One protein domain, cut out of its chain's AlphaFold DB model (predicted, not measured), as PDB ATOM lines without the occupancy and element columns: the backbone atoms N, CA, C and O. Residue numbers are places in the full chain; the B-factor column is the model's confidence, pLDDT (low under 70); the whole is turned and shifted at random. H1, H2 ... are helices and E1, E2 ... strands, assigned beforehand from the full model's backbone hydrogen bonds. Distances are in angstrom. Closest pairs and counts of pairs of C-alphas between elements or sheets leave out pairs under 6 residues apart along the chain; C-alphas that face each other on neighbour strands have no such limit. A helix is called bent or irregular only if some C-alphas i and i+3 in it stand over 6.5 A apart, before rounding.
ATOM      1  N   ALA A 114     242.070 282.628 250.248       79.62
ATOM      2  CA  ALA A 114     243.146 282.531 249.267       79.62
ATOM      3  C   ALA A 114     244.185 281.514 249.746       79.62
ATOM      4  O   ALA A 114     244.665 281.615 250.874       79.62
ATOM      5  N   ILE A 115     244.517 280.546 248.897       78.19
ATOM      6  CA  ILE A 115     245.566 279.555 249.134       78.19
ATOM      7  C   ILE A 115     246.683 279.863 248.146       78.19
ATOM      8  O   ILE A 115     246.495 279.738 246.934       78.19
ATOM      9  N   ALA A 116     247.814 280.326 248.670       79.12
ATOM     10  CA  ALA A 116     249.008 280.595 247.886       79.12
ATOM     11  C   ALA A 116     249.929 279.374 247.938       79.12
ATOM     12  O   ALA A 116     250.252 278.891 249.021       79.12
ATOM     13  N   ILE A 117     250.317 278.877 246.770       76.50
ATOM     14  CA  ILE A 117     251.271 277.784 246.596       76.50
ATOM     15  C   ILE A 117     252.426 278.356 245.791       76.50
ATOM     16  O   ILE A 117     252.211 278.868 244.694       76.50
ATOM     17  N   ASP A 118     253.622 278.296 246.359       76.50
ATOM     18  CA  ASP A 118     254.844 278.815 245.750       76.50
ATOM     19  C   ASP A 118     255.814 277.664 245.464       76.50
ATOM     20  O   ASP A 118     255.751 276.625 246.124       76.50
ATOM     21  N   GLU A 119     256.675 277.852 244.466       70.62
ATOM     22  CA  GLU A 119     257.738 276.920 244.057       70.62
ATOM     23  C   GLU A 119     257.279 275.457 243.888       70.62
ATOM     24  O   GLU A 119     257.951 274.517 244.320       70.62
ATOM     25  N   LEU A 120     256.130 275.229 243.248       70.38
ATOM     26  CA  LEU A 120     255.556 273.888 243.085       70.38
ATOM     27  C   LEU A 120     256.489 272.897 242.351       70.38
ATOM     28  O   LEU A 120     256.469 271.692 242.609       70.38
ATOM     29  N   GLU A 121     257.339 273.403 241.463       65.88
ATOM     30  CA  GLU A 121     258.389 272.659 240.764       65.88
ATOM     31  C   GLU A 121     259.436 272.033 241.697       65.88
ATOM     32  O   GLU A 121     259.993 270.988 241.361       65.88
ATOM     33  N   SER A 122     259.656 272.602 242.890       65.62
ATOM     34  CA  SER A 122     260.623 272.077 243.864       65.62
ATOM     35  C   SER A 122     260.273 270.652 244.310       65.62
ATOM     36  O   SER A 122     261.153 269.859 244.646       65.62
ATOM     37  N   LEU A 123     258.991 270.271 244.241       60.78
ATOM     38  CA  LEU A 123     258.540 268.914 244.543       60.78
ATOM     39  C   LEU A 123     259.040 267.884 243.520       60.78
ATOM     40  O   LEU A 123     259.234 266.721 243.886       60.78
ATOM     41  N   GLU A 124     259.258 268.281 242.262       59.00
ATOM     42  CA  GLU A 124     259.799 267.387 241.231       59.00
ATOM     43  C   GLU A 124     261.275 267.059 241.495       59.00
ATOM     44  O   GLU A 124     261.680 265.902 241.351       59.00
ATOM     45  N   ASP A 125     262.045 268.059 241.935       56.25
ATOM     46  CA  ASP A 125     263.478 267.936 242.224       56.25
ATOM     47  C   ASP A 125     263.754 267.095 243.477       56.25
ATOM     48  O   ASP A 125     264.766 266.396 243.550       56.25
ATOM     49  N   VAL A 126     262.834 267.107 244.449       56.38
ATOM     50  CA  VAL A 126     262.965 266.321 245.683       56.38
ATOM     51  C   VAL A 126     262.602 264.851 245.445       56.38
ATOM     52  O   VAL A 126     263.420 263.977 245.734       56.38
ATOM     53  N   LYS A 127     261.397 264.549 244.928       58.81
ATOM     54  CA  LYS A 127     260.969 263.195 244.503       58.81
ATOM     55  C   LYS A 127     259.765 263.272 243.554       58.81
ATOM     56  O   LYS A 127     258.700 263.734 243.953       58.81
ATOM     57  N   LYS A 128     259.850 262.642 242.376       61.56
ATOM     58  CA  LYS A 128     258.729 262.529 241.409       61.56
ATOM     59  C   LYS A 128     257.406 262.011 242.001       61.56
ATOM     60  O   LYS A 128     256.327 262.441 241.589       61.56
ATOM     61  N   ASP A 129     257.474 261.126 242.994       60.72
ATOM     62  CA  ASP A 129     256.283 260.584 243.663       60.72
ATOM     63  C   ASP A 129     255.560 261.624 244.534       60.72
ATOM     64  O   ASP A 129     254.355 261.505 244.762       60.72
ATOM     65  N   LEU A 130     256.270 262.645 245.028       62.31
ATOM     66  CA  LEU A 130     255.684 263.720 245.832       62.31
ATOM     67  C   LEU A 130     254.877 264.677 244.968       62.31
ATOM     68  O   LEU A 130     253.769 265.029 245.361       62.31
ATOM     69  N   LEU A 131     255.370 265.017 243.776       65.25
ATOM     70  CA  LEU A 131     254.606 265.814 242.821       65.25
ATOM     71  C   LEU A 131     253.292 265.103 242.463       65.25
ATOM     72  O   LEU A 131     252.223 265.691 242.563       65.25
ATOM     73  N   SER A 132     253.342 263.806 242.152       63.69
ATOM     74  CA  SER A 132     252.139 263.012 241.850       63.69
ATOM     75  C   SER A 132     251.119 263.005 243.002       63.69
ATOM     76  O   SER A 132     249.916 263.144 242.775       63.69
ATOM     77  N   LYS A 133     251.588 262.863 244.251       66.31
ATOM     78  CA  LYS A 133     250.733 262.903 245.453       66.31
ATOM     79  C   LYS A 133     250.148 264.289 245.695       66.31
ATOM     80  O   LYS A 133     248.945 264.395 245.923       66.31
ATOM     81  N   PHE A 134     250.975 265.325 245.580       70.44
ATOM     82  CA  PHE A 134     250.547 266.709 245.705       70.44
ATOM     83  C   PHE A 134     249.485 267.039 244.667       70.44
ATOM     84  O   PHE A 134     248.462 267.603 245.012       70.44
ATOM     85  N   LEU A 135     249.664 266.641 243.406       68.12
ATOM     86  CA  LEU A 135     248.701 266.941 242.347       68.12
ATOM     87  C   LEU A 135     247.347 266.240 242.565       68.12
ATOM     88  O   LEU A 135     246.309 266.801 242.215       68.12
ATOM     89  N   ALA A 136     247.334 265.065 243.205       66.62
ATOM     90  CA  ALA A 136     246.100 264.408 243.644       66.62
ATOM     91  C   ALA A 136     245.417 265.142 244.819       66.62
ATOM     92  O   ALA A 136     244.191 265.220 244.889       66.62
ATOM     93  N   GLU A 137     246.183 265.721 245.741       69.44
ATOM     94  CA  GLU A 137     245.640 266.620 246.775       69.44
ATOM     95  C   GLU A 137     245.229 267.975 246.190       69.44
ATOM     96  O   GLU A 137     244.278 268.617 246.626       69.44
ATOM     97  N   PHE A 138     245.878 268.381 245.111       71.12
ATOM     98  CA  PHE A 138     245.595 269.614 244.419       71.12
ATOM     99  C   PHE A 138     244.251 269.545 243.680       71.12
ATOM    100  O   PHE A 138     243.500 270.519 243.670       71.12
ATOM    101  N   THR A 139     243.870 268.383 243.134       68.81
ATOM    102  CA  THR A 139     242.514 268.196 242.589       68.81
ATOM    103  C   THR A 139     241.414 268.436 243.627       68.81
ATOM    104  O   THR A 139     240.389 269.021 243.286       68.81
ATOM    105  N   VAL A 140     241.661 268.108 244.900       70.75
ATOM    106  CA  VAL A 140     240.734 268.400 246.007       70.75
ATOM    107  C   VAL A 140     240.573 269.911 246.221       70.75
ATOM    108  O   VAL A 140     239.450 270.396 246.377       70.75
ATOM    109  N   LEU A 141     241.666 270.681 246.152       72.50
ATOM    110  CA  LEU A 141     241.626 272.149 246.239       72.50
ATOM    111  C   LEU A 141     240.830 272.767 245.083       72.50
ATOM    112  O   LEU A 141     240.008 273.667 245.290       72.50
ATOM    113  N   VAL A 142     241.035 272.253 243.870       73.44
ATOM    114  CA  VAL A 142     240.310 272.701 242.678       73.44
ATOM    115  C   VAL A 142     238.817 272.424 242.813       73.44
ATOM    116  O   VAL A 142     238.009 273.323 242.584       73.44
ATOM    117  N   ASP A 143     238.430 271.227 243.239       73.25
ATOM    118  CA  ASP A 143     237.018 270.881 243.398       73.25
ATOM    119  C   ASP A 143     236.351 271.700 244.522       73.25
ATOM    120  O   ASP A 143     235.208 272.142 244.376       73.25
ATOM    121  N   ALA A 144     237.074 272.007 245.605       74.06
ATOM    122  CA  ALA A 144     236.598 272.924 246.643       74.06
ATOM    123  C   ALA A 144     236.366 274.351 246.103       74.06
ATOM    124  O   ALA A 144     235.360 274.981 246.447       74.06
ATOM    125  N   SER A 145     237.244 274.840 245.218       73.75
ATOM    126  CA  SER A 145     237.133 276.172 244.595       73.75
ATOM    127  C   SER A 145     235.925 276.335 243.669       73.75
ATOM    128  O   SER A 145     235.408 277.439 243.508       73.75
ATOM    129  N   VAL A 146     235.413 275.238 243.107       74.94
ATOM    130  CA  VAL A 146     234.176 275.261 242.312       74.94
ATOM    131  C   VAL A 146     232.944 275.435 243.210       74.94
ATOM    132  O   VAL A 146     231.927 275.984 242.788       74.94
ATOM    133  N   ARG A 147     233.021 274.985 244.467       74.06
ATOM    134  CA  ARG A 147     231.885 274.921 245.402       74.06
ATOM    135  C   ARG A 147     231.829 276.094 246.384       74.06
ATOM    136  O   ARG A 147     230.804 276.308 247.031       74.06
ATOM    137  N   SER A 148     232.918 276.840 246.529       73.06
ATOM    138  CA  SER A 148     233.072 277.951 247.472       73.06
ATOM    139  C   SER A 148     234.133 278.923 246.935       73.06
ATOM    140  O   SER A 148     235.007 278.468 246.207       73.06
ATOM    141  N   PRO A 149     234.111 280.236 247.257       73.38
ATOM    142  CA  PRO A 149     235.093 281.218 246.793       73.38
ATOM    143  C   PRO A 149     236.443 280.996 247.483       73.38
ATOM    144  O   PRO A 149     236.858 281.739 248.377       73.38
ATOM    145  N   VAL A 150     237.101 279.923 247.066       77.50
ATOM    146  CA  VAL A 150     238.488 279.603 247.347       77.50
ATOM    147  C   VAL A 150     239.266 280.031 246.113       77.50
ATOM    148  O   VAL A 150     239.030 279.529 245.019       77.50
ATOM    149  N   TYR A 151     240.168 280.986 246.277       77.44
ATOM    150  CA  TYR A 151     241.085 281.405 245.229       77.44
ATOM    151  C   TYR A 151     242.410 280.695 245.436       77.44
ATOM    152  O   TYR A 151     242.967 280.707 246.531       77.44
ATOM    153  N   MET A 152     242.923 280.092 244.374       76.69
ATOM    154  CA  MET A 152     244.258 279.515 244.365       76.69
ATOM    155  C   MET A 152     245.179 280.472 243.625       76.69
ATOM    156  O   MET A 152     244.875 280.891 242.507       76.69
ATOM    157  N   ILE A 153     246.289 280.824 244.261       80.38
ATOM    158  CA  ILE A 153     247.369 281.589 243.645       80.38
ATOM    159  C   ILE A 153     248.554 280.641 243.577       80.38
ATOM    160  O   ILE A 153     249.060 280.223 244.612       80.38
ATOM    161  N   ILE A 154     248.958 280.272 242.368       78.31
ATOM    162  CA  ILE A 154     250.105 279.394 242.159       78.31
ATOM    163  C   ILE A 154     251.199 280.234 241.534       78.31
ATOM    164  O   ILE A 154     251.014 280.774 240.441       78.31
ATOM    165  N   ALA A 155     252.311 280.350 242.242       81.94
ATOM    166  CA  ALA A 155     253.540 280.914 241.729       81.94
ATOM    167  C   ALA A 155     254.478 279.760 241.361       81.94
ATOM    168  O   ALA A 155     254.657 278.811 242.121       81.94
ATOM    169  N   SER A 156     255.012 279.811 240.147       76.88
ATOM    170  CA  SER A 156     255.982 278.839 239.653       76.88
ATOM    171  C   SER A 156     256.777 279.450 238.505       76.88
ATOM    172  O   SER A 156     256.381 280.454 237.900       76.88
ATOM    173  N   THR A 157     257.867 278.798 238.133       76.44
ATOM    174  CA  THR A 157     258.660 279.164 236.962       76.44
ATOM    175  C   THR A 157     257.915 278.895 235.644       76.44
ATOM    176  O   THR A 157     257.051 278.014 235.558       76.44
ATOM    177  N   PRO A 158     258.274 279.596 234.551       72.56
ATOM    178  CA  PRO A 158     257.730 279.323 233.217       72.56
ATOM    179  C   PRO A 158     257.973 277.886 232.719       72.56
ATOM    180  O   PRO A 158     257.169 277.354 231.944       72.56
ATOM    181  N   GLY A 159     259.061 277.245 233.166       72.44
ATOM    182  CA  GLY A 159     259.402 275.860 232.820       72.44
ATOM    183  C   GLY A 159     258.380 274.846 233.337       72.44
ATOM    184  O   GLY A 159     258.054 273.895 232.628       72.44
ATOM    185  N   PHE A 160     257.792 275.105 234.506       74.38
ATOM    186  CA  PHE A 160     256.739 274.277 235.094       74.38
ATOM    187  C   PHE A 160     255.476 274.206 234.217       74.38
ATOM    188  O   PHE A 160     254.888 273.139 234.032       74.38
ATOM    189  N   TRP A 161     255.075 275.329 233.609       73.12
ATOM    190  CA  TRP A 161     253.874 275.404 232.766       73.12
ATOM    191  C   TRP A 161     254.103 274.934 231.333       73.12
ATOM    192  O   TRP A 161     253.229 274.305 230.734       73.12
ATOM    193  N   SER A 162     255.259 275.286 230.771       66.81
ATOM    194  CA  SER A 162     255.486 275.284 229.319       66.81
ATOM    195  C   SER A 162     256.774 274.586 228.869       66.81
ATOM    196  O   SER A 162     257.087 274.636 227.685       66.81
ATOM    197  N   GLY A 163     257.507 273.924 229.770       63.16
ATOM    198  CA  GLY A 163     258.641 273.066 229.403       63.16
ATOM    199  C   GLY A 163     258.224 271.788 228.661       63.16
ATOM    200  O   GLY A 163     257.037 271.476 228.565       63.16
ATOM    201  N   ASP A 164     259.208 271.032 228.163       68.88
ATOM    202  CA  ASP A 164     259.004 269.775 227.427       68.88
ATOM    203  C   ASP A 164     258.449 268.648 228.336       68.88
ATOM    204  O   ASP A 164     257.437 268.803 229.016       68.88
ATOM    205  N   LYS A 165     259.095 267.476 228.389       62.38
ATOM    206  CA  LYS A 165     258.557 266.246 229.008       62.38
ATOM    207  C   LYS A 165     258.216 266.341 230.509       62.38
ATOM    208  O   LYS A 165     257.643 265.395 231.038       62.38
ATOM    209  N   LYS A 166     258.593 267.430 231.186       64.62
ATOM    210  CA  LYS A 166     258.430 267.641 232.633       64.62
ATOM    211  C   LYS A 166     257.374 268.684 233.015       64.62
ATOM    212  O   LYS A 166     257.089 268.849 234.192       64.62
ATOM    213  N   SER A 167     256.776 269.399 232.062       71.56
ATOM    214  CA  SER A 167     255.763 270.404 232.410       71.56
ATOM    215  C   SER A 167     254.461 269.775 232.906       71.56
ATOM    216  O   SER A 167     254.110 268.654 232.526       71.56
ATOM    217  N   VAL A 168     253.665 270.532 233.673       72.62
ATOM    218  CA  VAL A 168     252.297 270.124 234.060       72.62
ATOM    219  C   VAL A 168     251.448 269.833 232.832       72.62
ATOM    220  O   VAL A 168     250.607 268.941 232.863       72.62
ATOM    221  N   ARG A 169     251.681 270.539 231.721       76.50
ATOM    222  CA  ARG A 169     250.988 270.272 230.461       76.50
ATOM    223  C   ARG A 169     251.241 268.853 229.952       76.50
ATOM    224  O   ARG A 169     250.301 268.233 229.460       76.50
ATOM    225  N   ALA A 170     252.477 268.364 230.046       74.50
ATOM    226  CA  ALA A 170     252.855 267.029 229.592       74.50
ATOM    227  C   ALA A 170     252.473 265.942 230.607       74.50
ATOM    228  O   ALA A 170     251.941 264.903 230.222       74.50
ATOM    229  N   LEU A 171     252.725 266.187 231.895       68.62
ATOM    230  CA  LEU A 171     252.519 265.204 232.958       68.62
ATOM    231  C   LEU A 171     251.045 265.090 233.384       68.62
ATOM    232  O   LEU A 171     250.571 263.989 233.652       68.62
ATOM    233  N   TYR A 172     250.305 266.206 233.420       69.12
ATOM    234  CA  TYR A 172     248.919 266.282 233.907       69.12
ATOM    235  C   TYR A 172     248.063 267.268 233.085       69.12
ATOM    236  O   TYR A 172     247.659 268.327 233.585       69.12
ATOM    237  N   PRO A 173     247.709 266.919 231.830       72.44
ATOM    238  CA  PRO A 173     247.030 267.822 230.894       72.44
ATOM    239  C   PRO A 173     245.714 268.412 231.421       72.44
ATOM    240  O   PRO A 173     245.415 269.583 231.190       72.44
ATOM    241  N   PHE A 174     244.937 267.617 232.162       72.31
ATOM    242  CA  PHE A 174     243.678 268.056 232.769       72.31
ATOM    243  C   PHE A 174     243.889 269.152 233.818       72.31
ATOM    244  O   PHE A 174     243.161 270.145 233.849       72.31
ATOM    245  N   LEU A 175     244.911 269.001 234.663       69.38
ATOM    246  CA  LEU A 175     245.206 269.990 235.687       69.38
ATOM    247  C   LEU A 175     245.744 271.278 235.061       69.38
ATOM    248  O   LEU A 175     245.306 272.364 235.431       69.38
ATOM    249  N   HIS A 176     246.600 271.160 234.042       75.94
ATOM    250  CA  HIS A 176     247.044 272.304 233.249       75.94
ATOM    251  C   HIS A 176     245.860 273.094 232.668       75.94
ATOM    252  O   HIS A 176     245.839 274.318 232.768       75.94
ATOM    253  N   GLN A 177     244.844 272.423 232.106       75.06
ATOM    254  CA  GLN A 177     243.646 273.093 231.577       75.06
ATOM    255  C   GLN A 177     242.891 273.890 232.647       75.06
ATOM    256  O   GLN A 177     242.463 275.011 232.380       75.06
ATOM    257  N   ARG A 178     242.742 273.337 233.858       71.25
ATOM    258  CA  ARG A 178     242.034 274.009 234.960       71.25
ATOM    259  C   ARG A 178     242.839 275.155 235.576       71.25
ATOM    260  O   ARG A 178     242.263 276.154 235.990       71.25
ATOM    261  N   LEU A 179     244.160 275.021 235.628       72.81
ATOM    262  CA  LEU A 179     245.041 275.993 236.271       72.81
ATOM    263  C   LEU A 179     245.443 277.162 235.378       72.81
ATOM    264  O   LEU A 179     245.563 278.291 235.845       72.81
ATOM    265  N   ASN A 180     245.602 276.917 234.081       73.12
ATOM    266  CA  ASN A 180     246.081 277.919 233.135       73.12
ATOM    267  C   ASN A 180     244.984 278.913 232.689       73.12
ATOM    268  O   ASN A 180     245.167 279.655 231.728       73.12
ATOM    269  N   MET A 181     243.825 278.946 233.360       69.94
ATOM    270  CA  MET A 181     242.679 279.774 232.957       69.94
ATOM    271  C   MET A 181     242.930 281.285 233.070       69.94
ATOM    272  O   MET A 181     242.330 282.061 232.328       69.94
TER     273      MET A 181
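AT A GLANCE: This is residues 114 to 181 of the 255 residues of an uncharacterized protein of Candidatus Methanodesulfokores washburnensis (UniProt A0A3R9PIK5). One long helix, H2, makes the length of the domain, and a small ribbon of two parallel strands, E1 and E2, runs along one side of it. The short helix H1 makes a corner at the first end of H2, while H3, H4 and H5 follow one another in a bent chain of short helices, with H5 crossing over the gap between H2 and E2. The printed part has 68 residues with five named helices and two named strands, in the order E1, H1, H2, E2, H3, H4, H5, and its class is mostly helix. It is compact, with a radius of gyration of the C-alphas of 11.7 A, but elongated in outline, spanning 33 by 21 by 18 A.

IN THESE COORDINATES: Strand E1 holds residues 114 to 117, 9.8 A long, and begins at C-alpha 114 at (243.146, 282.531, 249.267). H1 holds residues 122 to 126. H2 runs over residues 128 to 147, 29.8 A, from C-alpha 128 at (258.729, 262.529, 241.409). Strand E2 holds residues 150 to 154, 12.7 A. H3 holds residues 158 to 162 and H4 residues 168 to 171. H5 holds residues 173 to 181, 12.9 A, ending at C-alpha 181 at (242.679, 279.774, 232.957); it is neither bent nor irregular, but only just: C-alphas 178 and 181 are 6.1 A apart.

HOW THE PARTS SIT: E1 and E2 are parallel neighbours at 25 degrees; N 115 and O 151 are 2.8 A apart and N 153 and O 115 2.9 A, both within hydrogen-bond range. E1, H1, H2 and E2 form a strand-helix-strand unit, two parallel neighbour strands with helices between, with a right-handed crossover. H1 and H2 touch only at the corner, H2 with residues 130 to 131 alone; the closest C-alphas, of Leu 123 and Leu 131, are 5.3 A apart. The closest C-alphas of H2 and E2, of Ser 145 and Tyr 151, are 6.6 A apart. H3 and H4 touch only at the corner, closest at the C-alphas of Trp 161 and Val 168, 5.7 A. H4 and H5 touch only at the corner, closest at those of Arg 169 and His 176, 5.2 A. H5 and H2 are close but not clearly touching, with the C-alphas of Leu 175 and Thr 139 7.6 A apart, at a steep tilt of 51 degrees, the same way. E2 and H5 are only just apart, at 8.5 A. In H1 and H3 every O i to N i+4 pair is within hydrogen-bond range, in H2 14 of 16 and in H5 4 of 5; H4 is too short for such a pair.

THE WHOLE: The two C-alphas farthest apart, of Ser 148 and Asp 164, are 33.8 A apart. The printed part has no cut, and the six links are tight. The mean pLDDT of the printed part is 70.7; 26 residues are under 70, among them residues 121 to 133 and 162 to 166.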